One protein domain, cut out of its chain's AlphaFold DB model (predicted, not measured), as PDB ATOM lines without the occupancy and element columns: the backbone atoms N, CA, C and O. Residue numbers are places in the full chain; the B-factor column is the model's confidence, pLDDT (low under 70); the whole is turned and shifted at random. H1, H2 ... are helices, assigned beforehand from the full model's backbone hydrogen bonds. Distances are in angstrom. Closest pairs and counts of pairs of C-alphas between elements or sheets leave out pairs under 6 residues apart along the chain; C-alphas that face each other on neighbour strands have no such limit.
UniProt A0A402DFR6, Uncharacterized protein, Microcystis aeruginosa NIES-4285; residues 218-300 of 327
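What this domain is: This is residues 218 to 300 of the 327 residues of an uncharacterized protein of Microcystis aeruginosa NIES-4285 (UniProt A0A402DFR6). H5 packs side by side with H1 and with its hairpin partner H4; H3 starts near H1, with residues 236 to 240, and runs off from it at a steep angle, H2 lies beyond H1, and a tail leads to small H6, where residues 292 to 298 stick out. The printed part has 83 residues, six named helices, H1 to H6, and no named strand: all helix. It is only just loose, close to compact: radius of gyration of the C-alphas 14.5 A, spans 42 by 28 by 26 A.

Where its parts are: H1, residues 218 to 223, begins at C-alpha (26.377, 38.050, 2.890). H2 is 228 to 233, H3 236 to 248, 18.9 A long, H4 257 to 265, and H5 270 to 282, 18.7 A long. H6, 292 to 295, ends at C-alpha (37.842, 45.631, -14.708).

How they stand to each other: H1 touches H5 at a shallow tilt of 28 degrees, closest C-alphas Leu 218 and Asn 282, 5.2 A. H4 and H5 form a hairpin, closest C-alphas Ile 261 and Leu 276, 6.4 A. O i to N i+4 pairs are within hydrogen-bond range throughout H1, H4 and H5, 8 of 9 in H3, and 0 of 2 in H2, with 2 of 3 O i to N i+3.

The domain as a whole: The printed part has no cut and no long link; residues 287 to 297 are under pLDDT 70.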
ATOM      1  N   LEU A 218      25.957  37.752   1.518       88.31
ATOM      2  CA  LEU A 218      26.377  38.050   2.890       88.31
ATOM      3  C   LEU A 218      25.627  37.199   3.922       88.31
ATOM      4  O   LEU A 218      26.253  36.433   4.648       88.31
ATOM      5  N   GLU A 219      24.298  37.293   3.948       87.81
ATOM      6  CA  GLU A 219      23.462  36.566   4.913       87.81
ATOM      7  C   GLU A 219      23.529  35.051   4.695       87.81
ATOM      8  O   GLU A 219      23.356  34.267   5.621       87.81
ATOM      9  N   ASP A 220      23.832  34.634   3.468       84.88
ATOM     10  CA  ASP A 220      24.050  33.235   3.124       84.88
ATOM     11  C   ASP A 220      25.293  32.670   3.816       84.88
ATOM     12  O   ASP A 220      25.226  31.654   4.506       84.88
ATOM     13  N   VAL A 221      26.413  33.396   3.720       86.69
ATOM     14  CA  VAL A 221      27.663  33.012   4.379       86.69
ATOM     15  C   VAL A 221      27.534  33.109   5.902       86.69
ATOM     16  O   VAL A 221      28.062  32.263   6.620       86.69
ATOM     17  N   GLN A 222      26.783  34.090   6.414       86.50
ATOM     18  CA  GLN A 222      26.472  34.175   7.845       86.50
ATOM     19  C   GLN A 222      25.666  32.965   8.340       86.50
ATOM     20  O   GLN A 222      25.871  32.537   9.476       86.50
ATOM     21  N   GLY A 223      24.814  32.380   7.493       83.69
ATOM     22  CA  GLY A 223      24.053  31.171   7.808       83.69
ATOM     23  C   GLY A 223      24.928  29.940   8.078       83.69
ATOM     24  O   GLY A 223      24.487  29.023   8.771       83.69
ATOM     25  N   TYR A 224      26.187  29.908   7.617       82.38
ATOM     26  CA  TYR A 224      27.122  28.831   7.979       82.38
ATOM     27  C   TYR A 224      27.539  28.861   9.453       82.38
ATOM     28  O   TYR A 224      27.946  27.827   9.973       82.38
ATOM     29  N   LEU A 225      27.382  29.999  10.141       81.19
ATOM     30  CA  LEU A 225      27.610  30.110  11.588       81.19
ATOM     31  C   LEU A 225      26.463  29.511  12.416       81.19
ATOM     32  O   LEU A 225      26.553  29.458  13.642       81.19
ATOM     33  N   VAL A 226      25.367  29.110  11.767       81.06
ATOM     34  CA  VAL A 226      24.160  28.591  12.412       81.06
ATOM     35  C   VAL A 226      23.975  27.117  12.038       81.06
ATOM     36  O   VAL A 226      24.248  26.732  10.889       81.06
ATOM     37  N   PRO A 227      23.511  26.270  12.982       79.25
ATOM     38  CA  PRO A 227      23.249  24.864  12.707       79.25
ATOM     39  C   PRO A 227      22.342  24.676  11.481       79.25
ATOM     40  O   PRO A 227      21.379  25.433  11.316       79.25
ATOM     41  N   PRO A 228      22.612  23.669  10.627       73.50
ATOM     42  CA  PRO A 228      21.934  23.496   9.339       73.50
ATOM     43  C   PRO A 228      20.409  23.409   9.474       73.50
ATOM     44  O   PRO A 228      19.688  24.020   8.688       73.50
ATOM     45  N   GLU A 229      19.924  22.752  10.527       73.38
ATOM     46  CA  GLU A 229      18.498  22.582  10.838       73.38
ATOM     47  C   GLU A 229      17.757  23.897  11.117       73.38
ATOM     48  O   GLU A 229      16.536  23.944  11.033       73.38
ATOM     49  N   ARG A 230      18.463  24.984  11.452       75.31
ATOM     50  CA  ARG A 230      17.837  26.273  11.796       75.31
ATOM     51  C   ARG A 230      17.968  27.332  10.708       75.31
ATOM     52  O   ARG A 230      17.300  28.358  10.786       75.31
ATOM     53  N   ARG A 231      18.764  27.094   9.659       76.50
ATOM     54  CA  ARG A 231      19.070  28.105   8.626       76.50
ATOM     55  C   ARG A 231      17.842  28.646   7.893       76.50
ATOM     56  O   ARG A 231      17.820  29.809   7.498       76.50
ATOM     57  N   TYR A 232      16.810  27.824   7.694       73.00
ATOM     58  CA  TYR A 232      15.578  28.241   7.009       73.00
ATOM     59  C   TYR A 232      14.605  29.022   7.911       73.00
ATOM     60  O   TYR A 232      13.631  29.591   7.407       73.00
ATOM     61  N   LEU A 233      14.854  29.045   9.226       79.56
ATOM     62  CA  LEU A 233      14.083  29.789  10.227       79.56
ATOM     63  C   LEU A 233      14.664  31.184  10.493       79.56
ATOM     64  O   LEU A 233      14.013  32.006  11.137       79.56
ATOM     65  N   GLU A 234      15.863  31.479   9.991       84.69
ATOM     66  CA  GLU A 234      16.486  32.783  10.185       84.69
ATOM     67  C   GLU A 234      15.776  33.874   9.387       84.69
ATOM     68  O   GLU A 234      15.580  33.770   8.175       84.69
ATOM     69  N   PHE A 235      15.432  34.973  10.057       89.00
ATOM     70  CA  PHE A 235      14.839  36.133   9.404       89.00
ATOM     71  C   PHE A 235      15.913  36.972   8.694       89.00
ATOM     72  O   PHE A 235      16.375  38.003   9.191       89.00
ATOM     73  N   ARG A 236      16.310  36.523   7.498       89.00
ATOM     74  CA  ARG A 236      17.399  37.120   6.702       89.00
ATOM     75  C   ARG A 236      17.156  38.590   6.329       89.00
ATOM     76  O   ARG A 236      18.103  39.368   6.278       89.00
ATOM     77  N   LEU A 237      15.903  39.005   6.117       90.69
ATOM     78  CA  LEU A 237      15.583  40.418   5.873       90.69
ATOM     79  C   LEU A 237      15.914  41.289   7.098       90.69
ATOM     80  O   LEU A 237      16.500  42.359   6.950       90.69
ATOM     81  N   GLY A 238      15.592  40.824   8.307       90.25
ATOM     82  CA  GLY A 238      15.960  41.519   9.543       90.25
ATOM     83  C   GLY A 238      17.470  41.574   9.736       90.25
ATOM     84  O   GLY A 238      18.013  42.632  10.048       90.25
ATOM     85  N   GLN A 239      18.162  40.471   9.446       89.56
ATOM     86  CA  GLN A 239      19.622  40.426   9.463       89.56
ATOM     87  C   GLN A 239      20.238  41.444   8.494       89.56
ATOM     88  O   GLN A 239      21.178  42.142   8.863       89.56
ATOM     89  N   ARG A 240      19.663  41.616   7.296       90.75
ATOM     90  CA  ARG A 240      20.083  42.660   6.351       90.75
ATOM     91  C   ARG A 240      19.944  44.058   6.940       90.75
ATOM     92  O   ARG A 240      20.856  44.868   6.795       90.75
ATOM     93  N   ILE A 241      18.807  44.350   7.573       91.56
ATOM     94  CA  ILE A 241      18.554  45.656   8.198       91.56
ATOM     95  C   ILE A 241      19.626  45.928   9.254       91.56
ATOM     96  O   ILE A 241      20.253  46.983   9.214       91.56
ATOM     97  N   VAL A 242      19.897  44.956  10.129       90.81
ATOM     98  CA  VAL A 242      20.965  45.050  11.135       90.81
ATOM     99  C   VAL A 242      22.321  45.283  10.471       90.81
ATOM    100  O   VAL A 242      23.005  46.240  10.817       90.81
ATOM    101  N   ASN A 243      22.686  44.481   9.467       90.69
ATOM    102  CA  ASN A 243      23.959  44.606   8.756       90.69
ATOM    103  C   ASN A 243      24.145  46.012   8.150       90.69
ATOM    104  O   ASN A 243      25.230  46.587   8.239       90.69
ATOM    105  N   VAL A 244      23.090  46.590   7.564       90.44
ATOM    106  CA  VAL A 244      23.113  47.951   7.003       90.44
ATOM    107  C   VAL A 244      23.203  49.009   8.104       90.44
ATOM    108  O   VAL A 244      24.007  49.932   7.990       90.44
ATOM    109  N   VAL A 245      22.439  48.879   9.189       90.12
ATOM    110  CA  VAL A 245      22.475  49.819  10.322       90.12
ATOM    111  C   VAL A 245      23.848  49.814  11.003       90.12
ATOM    112  O   VAL A 245      24.399  50.881  11.266       90.12
ATOM    113  N   CYS A 246      24.463  48.641  11.172       89.69
ATOM    114  CA  CYS A 246      25.819  48.492  11.706       89.69
ATOM    115  C   CYS A 246      26.892  49.179  10.846       89.69
ATOM    116  O   CYS A 246      27.965  49.497  11.354       89.69
ATOM    117  N   LYS A 247      26.631  49.425   9.550       87.00
ATOM    118  CA  LYS A 247      27.524  50.235   8.700       87.00
ATOM    119  C   LYS A 247      27.412  51.729   8.965       87.00
ATOM    120  O   LYS A 247      28.366  52.446   8.681       87.00
ATOM    121  N   VAL A 248      26.273  52.190   9.474       86.00
ATOM    122  CA  VAL A 248      26.065  53.592   9.855       86.00
ATOM    123  C   VAL A 248      26.612  53.837  11.256       86.00
ATOM    124  O   VAL A 248      27.336  54.804  11.468       86.00
ATOM    125  N   ASN A 249      26.294  52.952  12.200       84.75
ATOM    126  CA  ASN A 249      26.821  53.012  13.555       84.75
ATOM    127  C   ASN A 249      26.946  51.600  14.143       84.75
ATOM    128  O   ASN A 249      25.955  50.900  14.358       84.75
ATOM    129  N   SER A 250      28.186  51.201  14.425       78.06
ATOM    130  CA  SER A 250      28.522  49.885  14.963       78.06
ATOM    131  C   SER A 250      28.139  49.696  16.431       78.06
ATOM    132  O   SER A 250      28.120  48.562  16.884       78.06
ATOM    133  N   SER A 251      27.824  50.765  17.172       75.50
ATOM    134  CA  SER A 251      27.432  50.686  18.587       75.50
ATOM    135  C   SER A 251      25.931  50.461  18.798       75.50
ATOM    136  O   SER A 251      25.467  50.474  19.934       75.50
ATOM    137  N   ILE A 252      25.143  50.350  17.722       78.31
ATOM    138  CA  ILE A 252      23.678  50.229  17.817       78.31
ATOM    139  C   ILE A 252      23.253  48.829  18.271       78.31
ATOM    140  O   ILE A 252      22.176  48.674  18.844       78.31
ATOM    141  N   SER A 253      24.055  47.798  17.996       75.75
ATOM    142  CA  SER A 253      23.685  46.430  18.338       75.75
ATOM    143  C   SER A 253      24.893  45.531  18.555       75.75
ATOM    144  O   SER A 253      25.746  45.421  17.680       75.75
ATOM    145  N   ASP A 254      24.852  44.751  19.632       72.00
ATOM    146  CA  ASP A 254      25.827  43.688  19.924       72.00
ATOM    147  C   ASP A 254      25.814  42.556  18.875       72.00
ATOM    148  O   ASP A 254      26.676  41.677  18.841       72.00
ATOM    149  N   SER A 255      24.797  42.548  18.003       74.12
ATOM    150  CA  SER A 255      24.672  41.611  16.885       74.12
ATOM    151  C   SER A 255      25.448  42.043  15.634       74.12
ATOM    152  O   SER A 255      25.442  41.323  14.629       74.12
ATOM    153  N   CYS A 256      26.135  43.190  15.678       82.06
ATOM    154  CA  CYS A 256      26.949  43.656  14.568       82.06
ATOM    155  C   CYS A 256      28.063  42.657  14.223       82.06
ATOM    156  O   CYS A 256      28.755  42.107  15.081       82.06
ATOM    157  N   ILE A 257      28.260  42.457  12.916       78.38
ATOM    158  CA  ILE A 257      29.212  41.485  12.361       78.38
ATOM    159  C   ILE A 257      30.609  41.655  12.961       78.38
ATOM    160  O   ILE A 257      31.235  40.660  13.300       78.38
ATOM    161  N   THR A 258      31.091  42.889  13.103       72.75
ATOM    162  CA  THR A 258      32.451  43.177  13.574       72.75
ATOM    163  C   THR A 258      32.704  42.621  14.975       72.75
ATOM    164  O   THR A 258      33.735  42.001  15.215       72.75
ATOM    165  N   GLU A 259      31.739  42.775  15.880       72.88
ATOM    166  CA  GLU A 259      31.843  42.272  17.249       72.88
ATOM    167  C   GLU A 259      31.697  40.745  17.298       72.88
ATOM    168  O   GLU A 259      32.422  40.057  18.016       72.88
ATOM    169  N   LYS A 260      30.808  40.194  16.462       75.75
ATOM    170  CA  LYS A 260      30.632  38.745  16.325       75.75
ATOM    171  C   LYS A 260      31.884  38.065  15.759       75.75
ATOM    172  O   LYS A 260      32.251  36.993  16.230       75.75
ATOM    173  N   ILE A 261      32.549  38.687  14.779       73.88
ATOM    174  CA  ILE A 261      33.827  38.217  14.230       73.88
ATOM    175  C   ILE A 261      34.907  38.261  15.311       73.88
ATOM    176  O   ILE A 261      35.607  37.269  15.463       73.88
ATOM    177  N   ALA A 262      35.009  39.350  16.082       70.38
ATOM    178  CA  ALA A 262      35.997  39.461  17.156       70.38
ATOM    179  C   ALA A 262      35.856  38.315  18.175       70.38
ATOM    180  O   ALA A 262      36.818  37.587  18.406       70.38
ATOM    181  N   LYS A 263      34.637  38.063  18.672       77.12
ATOM    182  CA  LYS A 263      34.354  36.970  19.623       77.12
ATOM    183  C   LYS A 263      34.648  35.577  19.051       77.12
ATOM    184  O   LYS A 263      35.129  34.706  19.760       77.12
ATOM    185  N   LEU A 264      34.348  35.345  17.771       76.50
ATOM    186  CA  LEU A 264      34.558  34.041  17.126       76.50
ATOM    187  C   LEU A 264      36.003  33.823  16.662       76.50
ATOM    188  O   LEU A 264      36.414  32.678  16.510       76.50
ATOM    189  N   SER A 265      36.770  34.892  16.440       68.69
ATOM    190  CA  SER A 265      38.175  34.810  16.021       68.69
ATOM    191  C   SER A 265      39.114  34.289  17.112       68.69
ATOM    192  O   SER A 265      40.206  33.827  16.799       68.69
ATOM    193  N   GLU A 266      38.674  34.306  18.373       70.38
ATOM    194  CA  GLU A 266      39.390  33.694  19.500       70.38
ATOM    195  C   GLU A 266      39.337  32.155  19.461       70.38
ATOM    196  O   GLU A 266      40.169  31.484  20.071       70.38
ATOM    197  N   ILE A 267      38.389  31.578  18.716       74.12
ATOM    198  CA  ILE A 267      38.253  30.132  18.548       74.12
ATOM    199  C   ILE A 267      39.190  29.683  17.422       74.12
ATOM    200  O   ILE A 267      39.009  30.035  16.255       74.12
ATOM    201  N   GLN A 268      40.192  28.878  17.768       63.62
ATOM    202  CA  GLN A 268      41.258  28.464  16.854       63.62
ATOM    203  C   GLN A 268      40.812  27.318  15.921       63.62
ATOM    204  O   GLN A 268      41.245  26.177  16.053       63.62
ATOM    205  N   ASP A 269      39.932  27.632  14.963       76.56
ATOM    206  CA  ASP A 269      39.461  26.728  13.904       76.56
ATOM    207  C   ASP A 269      39.702  27.329  12.504       76.56
ATOM    208  O   ASP A 269      39.178  28.382  12.132       76.56
ATOM    209  N   THR A 270      40.489  26.623  11.687       74.31
ATOM    210  CA  THR A 270      40.847  27.036  10.317       74.31
ATOM    211  C   THR A 270      39.652  27.142   9.360       74.31
ATOM    212  O   THR A 270      39.687  27.926   8.406       74.31
ATOM    213  N   THR A 271      38.586  26.366   9.577       76.38
ATOM    214  CA  THR A 271      37.364  26.430   8.757       76.38
ATOM    215  C   THR A 271      36.526  27.658   9.103       76.38
ATOM    216  O   THR A 271      36.005  28.342   8.210       76.38
ATOM    217  N   LEU A 272      36.481  28.000  10.391       81.88
ATOM    218  CA  LEU A 272      35.855  29.209  10.899       81.88
ATOM    219  C   LEU A 272      36.575  30.455  10.367       81.88
ATOM    220  O   LEU A 272      35.920  31.348   9.835       81.88
ATOM    221  N   GLU A 273      37.910  30.480  10.381       81.81
ATOM    222  CA  GLU A 273      38.702  31.615   9.883       81.81
ATOM    223  C   GLU A 273      38.396  31.956   8.411       81.81
ATOM    224  O   GLU A 273      38.213  33.125   8.057       81.81
ATOM    225  N   ARG A 274      38.279  30.944   7.535       83.31
ATOM    226  CA  ARG A 274      37.897  31.161   6.125       83.31
ATOM    227  C   ARG A 274      36.502  31.765   6.000       83.31
ATOM    228  O   ARG A 274      36.301  32.679   5.200       83.31
ATOM    229  N   THR A 275      35.561  31.269   6.799       83.81
ATOM    230  CA  THR A 275      34.178  31.757   6.812       83.81
ATOM    231  C   THR A 275      34.133  33.214   7.269       83.81
ATOM    232  O   THR A 275      33.510  34.043   6.610       83.81
ATOM    233  N   LEU A 276      34.865  33.562   8.332       85.31
ATOM    234  CA  LEU A 276      34.961  34.934   8.839       85.31
ATOM    235  C   LEU A 276      35.565  35.889   7.795       85.31
ATOM    236  O   LEU A 276      35.002  36.957   7.557       85.31
ATOM    237  N   LYS A 277      36.635  35.484   7.093       85.44
ATOM    238  CA  LYS A 277      37.209  36.266   5.979       85.44
ATOM    239  C   LYS A 277      36.203  36.495   4.848       85.44
ATOM    240  O   LYS A 277      36.145  37.581   4.274       85.44
ATOM    241  N   GLN A 278      35.396  35.488   4.523       86.00
ATOM    242  CA  GLN A 278      34.373  35.607   3.486       86.00
ATOM    243  C   GLN A 278      33.210  36.515   3.915       86.00
ATOM    244  O   GLN A 278      32.697  37.271   3.088       86.00
ATOM    245  N   ILE A 279      32.816  36.476   5.192       87.19
ATOM    246  CA  ILE A 279      31.828  37.404   5.762       87.19
ATOM    247  C   ILE A 279      32.346  38.834   5.661       87.19
ATOM    248  O   ILE A 279      31.624  39.685   5.149       87.19
ATOM    249  N   ASP A 280      33.582  39.093   6.085       85.44
ATOM    250  CA  ASP A 280      34.179  40.429   6.015       85.44
ATOM    251  C   ASP A 280      34.225  40.956   4.570       85.44
ATOM    252  O   ASP A 280      33.726  42.043   4.273       85.44
ATOM    253  N   TYR A 281      34.674  40.118   3.629       84.94
ATOM    254  CA  TYR A 281      34.682  40.447   2.202       84.94
ATOM    255  C   TYR A 281      33.285  40.767   1.642       84.94
ATOM    256  O   TYR A 281      33.124  41.693   0.838       84.94
ATOM    257  N   ASN A 282      32.264  40.002   2.038       85.12
ATOM    258  CA  ASN A 282      30.883  40.212   1.598       85.12
ATOM    259  C   ASN A 282      30.197  41.381   2.316       85.12
ATOM    260  O   ASN A 282      29.253  41.958   1.770       85.12
ATOM    261  N   ASN A 283      30.681  41.765   3.497       85.56
ATOM    262  CA  ASN A 283      30.180  42.870   4.305       85.56
ATOM    263  C   ASN A 283      30.698  44.225   3.794       85.56
ATOM    264  O   ASN A 283      31.171  45.075   4.549       85.56
ATOM    265  N   ARG A 284      30.609  44.447   2.486       83.19
ATOM    266  CA  ARG A 284      30.965  45.704   1.823       83.19
ATOM    267  C   ARG A 284      29.749  46.274   1.110       83.19
ATOM    268  O   ARG A 284      28.859  45.532   0.699       83.19
ATOM    269  N   ILE A 285      29.728  47.591   0.942       83.00
ATOM    270  CA  ILE A 285      28.664  48.264   0.197       83.00
ATOM    271  C   ILE A 285      28.871  47.995  -1.302       83.00
ATOM    272  O   ILE A 285      29.909  48.351  -1.860       83.00
ATOM    273  N   VAL A 286      27.887  47.364  -1.949       77.94
ATOM    274  CA  VAL A 286      27.893  46.960  -3.368       77.94
ATOM    275  C   VAL A 286      26.682  47.561  -4.086       77.94
ATOM    276  O   VAL A 286      25.902  46.862  -4.715       77.94
ATOM    277  N   LEU A 287      26.534  48.887  -4.023       68.44
ATOM    278  CA  LEU A 287      25.431  49.602  -4.688       68.44
ATOM    279  C   LEU A 287      25.405  49.432  -6.217       68.44
ATOM    280  O   LEU A 287      24.405  49.748  -6.854       68.44
ATOM    281  N   LEU A 288      26.503  48.966  -6.821       65.81
ATOM    282  CA  LEU A 288      26.608  48.750  -8.258       65.81
ATOM    283  C   LEU A 288      27.194  47.357  -8.534       65.81
ATOM    284  O   LEU A 288      28.184  46.988  -7.901       65.81
ATOM    285  N   PRO A 289      26.644  46.604  -9.505       57.75
ATOM    286  CA  PRO A 289      27.003  45.204  -9.762       57.75
ATOM    287  C   PRO A 289      28.406  45.017 -10.366       57.75
ATOM    288  O   PRO A 289      28.805  43.899 -10.688       57.75
ATOM    289  N   PHE A 290      29.169  46.096 -10.546       60.47
ATOM    290  CA  PHE A 290      30.477  46.053 -11.179       60.47
ATOM    291  C   PHE A 290      31.557  45.878 -10.127       60.47
ATOM    292  O   PHE A 290      31.742  46.711  -9.239       60.47
ATOM    293  N   ASN A 291      32.328  44.806 -10.270       58.16
ATOM    294  CA  ASN A 291      33.586  44.688  -9.562       58.16
ATOM    295  C   ASN A 291      34.615  45.612 -10.237       58.16
ATOM    296  O   ASN A 291      35.374  45.192 -11.111       58.16
ATOM    297  N   TYR A 292      34.601  46.893  -9.851       58.59
ATOM    298  CA  TYR A 292      35.501  47.937 -10.364       58.59
ATOM    299  C   TYR A 292      36.979  47.561 -10.251       58.59
ATOM    300  O   TYR A 292      37.795  47.987 -11.065       58.59
ATOM    301  N   PHE A 293      37.302  46.733  -9.257       54.69
ATOM    302  CA  PHE A 293      38.652  46.268  -8.982       54.69
ATOM    303  C   PHE A 293      39.166  45.312 -10.064       54.69
ATOM    304  O   PHE A 293      40.330  45.384 -10.444       54.69
ATOM    305  N   ILE A 294      38.291  44.456 -10.605       57.72
ATOM    306  CA  ILE A 294      38.654  43.473 -11.636       57.72
ATOM    307  C   ILE A 294      38.798  44.136 -13.011       57.72
ATOM    308  O   ILE A 294      39.714  43.810 -13.756       57.72
ATOM    309  N   TYR A 295      37.920  45.084 -13.348       58.88
ATOM    310  CA  TYR A 295      37.842  45.631 -14.708       58.88
ATOM    311  C   TYR A 295      38.606  46.946 -14.922       58.88
ATOM    312  O   TYR A 295      38.529  47.506 -16.014       58.88
ATOM    313  N   ARG A 296      39.306  47.478 -13.902       62.50
ATOM    314  CA  ARG A 296      39.954  48.814 -13.923       62.50
ATOM    315  C   ARG A 296      39.032  49.936 -14.437       62.50
ATOM    316  O   ARG A 296      39.492  50.971 -14.916       62.50
ATOM    317  N   TRP A 297      37.719  49.740 -14.343       63.47
ATOM    318  CA  TRP A 297      36.735  50.675 -14.863       63.47
ATOM    319  C   TRP A 297      36.554  51.817 -13.865       63.47
ATOM    320  O   TRP A 297      36.327  51.589 -12.674       63.47
ATOM    321  N   ASN A 298      36.652  53.060 -14.328       73.75
ATOM    322  CA  ASN A 298      36.549  54.222 -13.453       73.75
ATOM    323  C   ASN A 298      35.113  54.362 -12.913       73.75
ATOM    324  O   ASN A 298      34.159  54.579 -13.663       73.75
ATOM    325  N   ARG A 299      34.986  54.284 -11.582       68.88
ATOM    326  CA  ARG A 299      33.730  54.373 -10.821       68.88
ATOM    327  C   ARG A 299      32.861  55.573 -11.212       68.88
ATOM    328  O   ARG A 299      31.637  55.451 -11.202       68.88
ATOM    329  N   ARG A 300      33.466  56.716 -11.569       75.06
ATOM    330  CA  ARG A 300      32.730  57.928 -11.974       75.06
ATOM    331  C   ARG A 300      31.933  57.705 -13.258       75.06
ATOM    332  O   ARG A 300      30.761  58.057 -13.304       75.06
TER     333      ARG A 300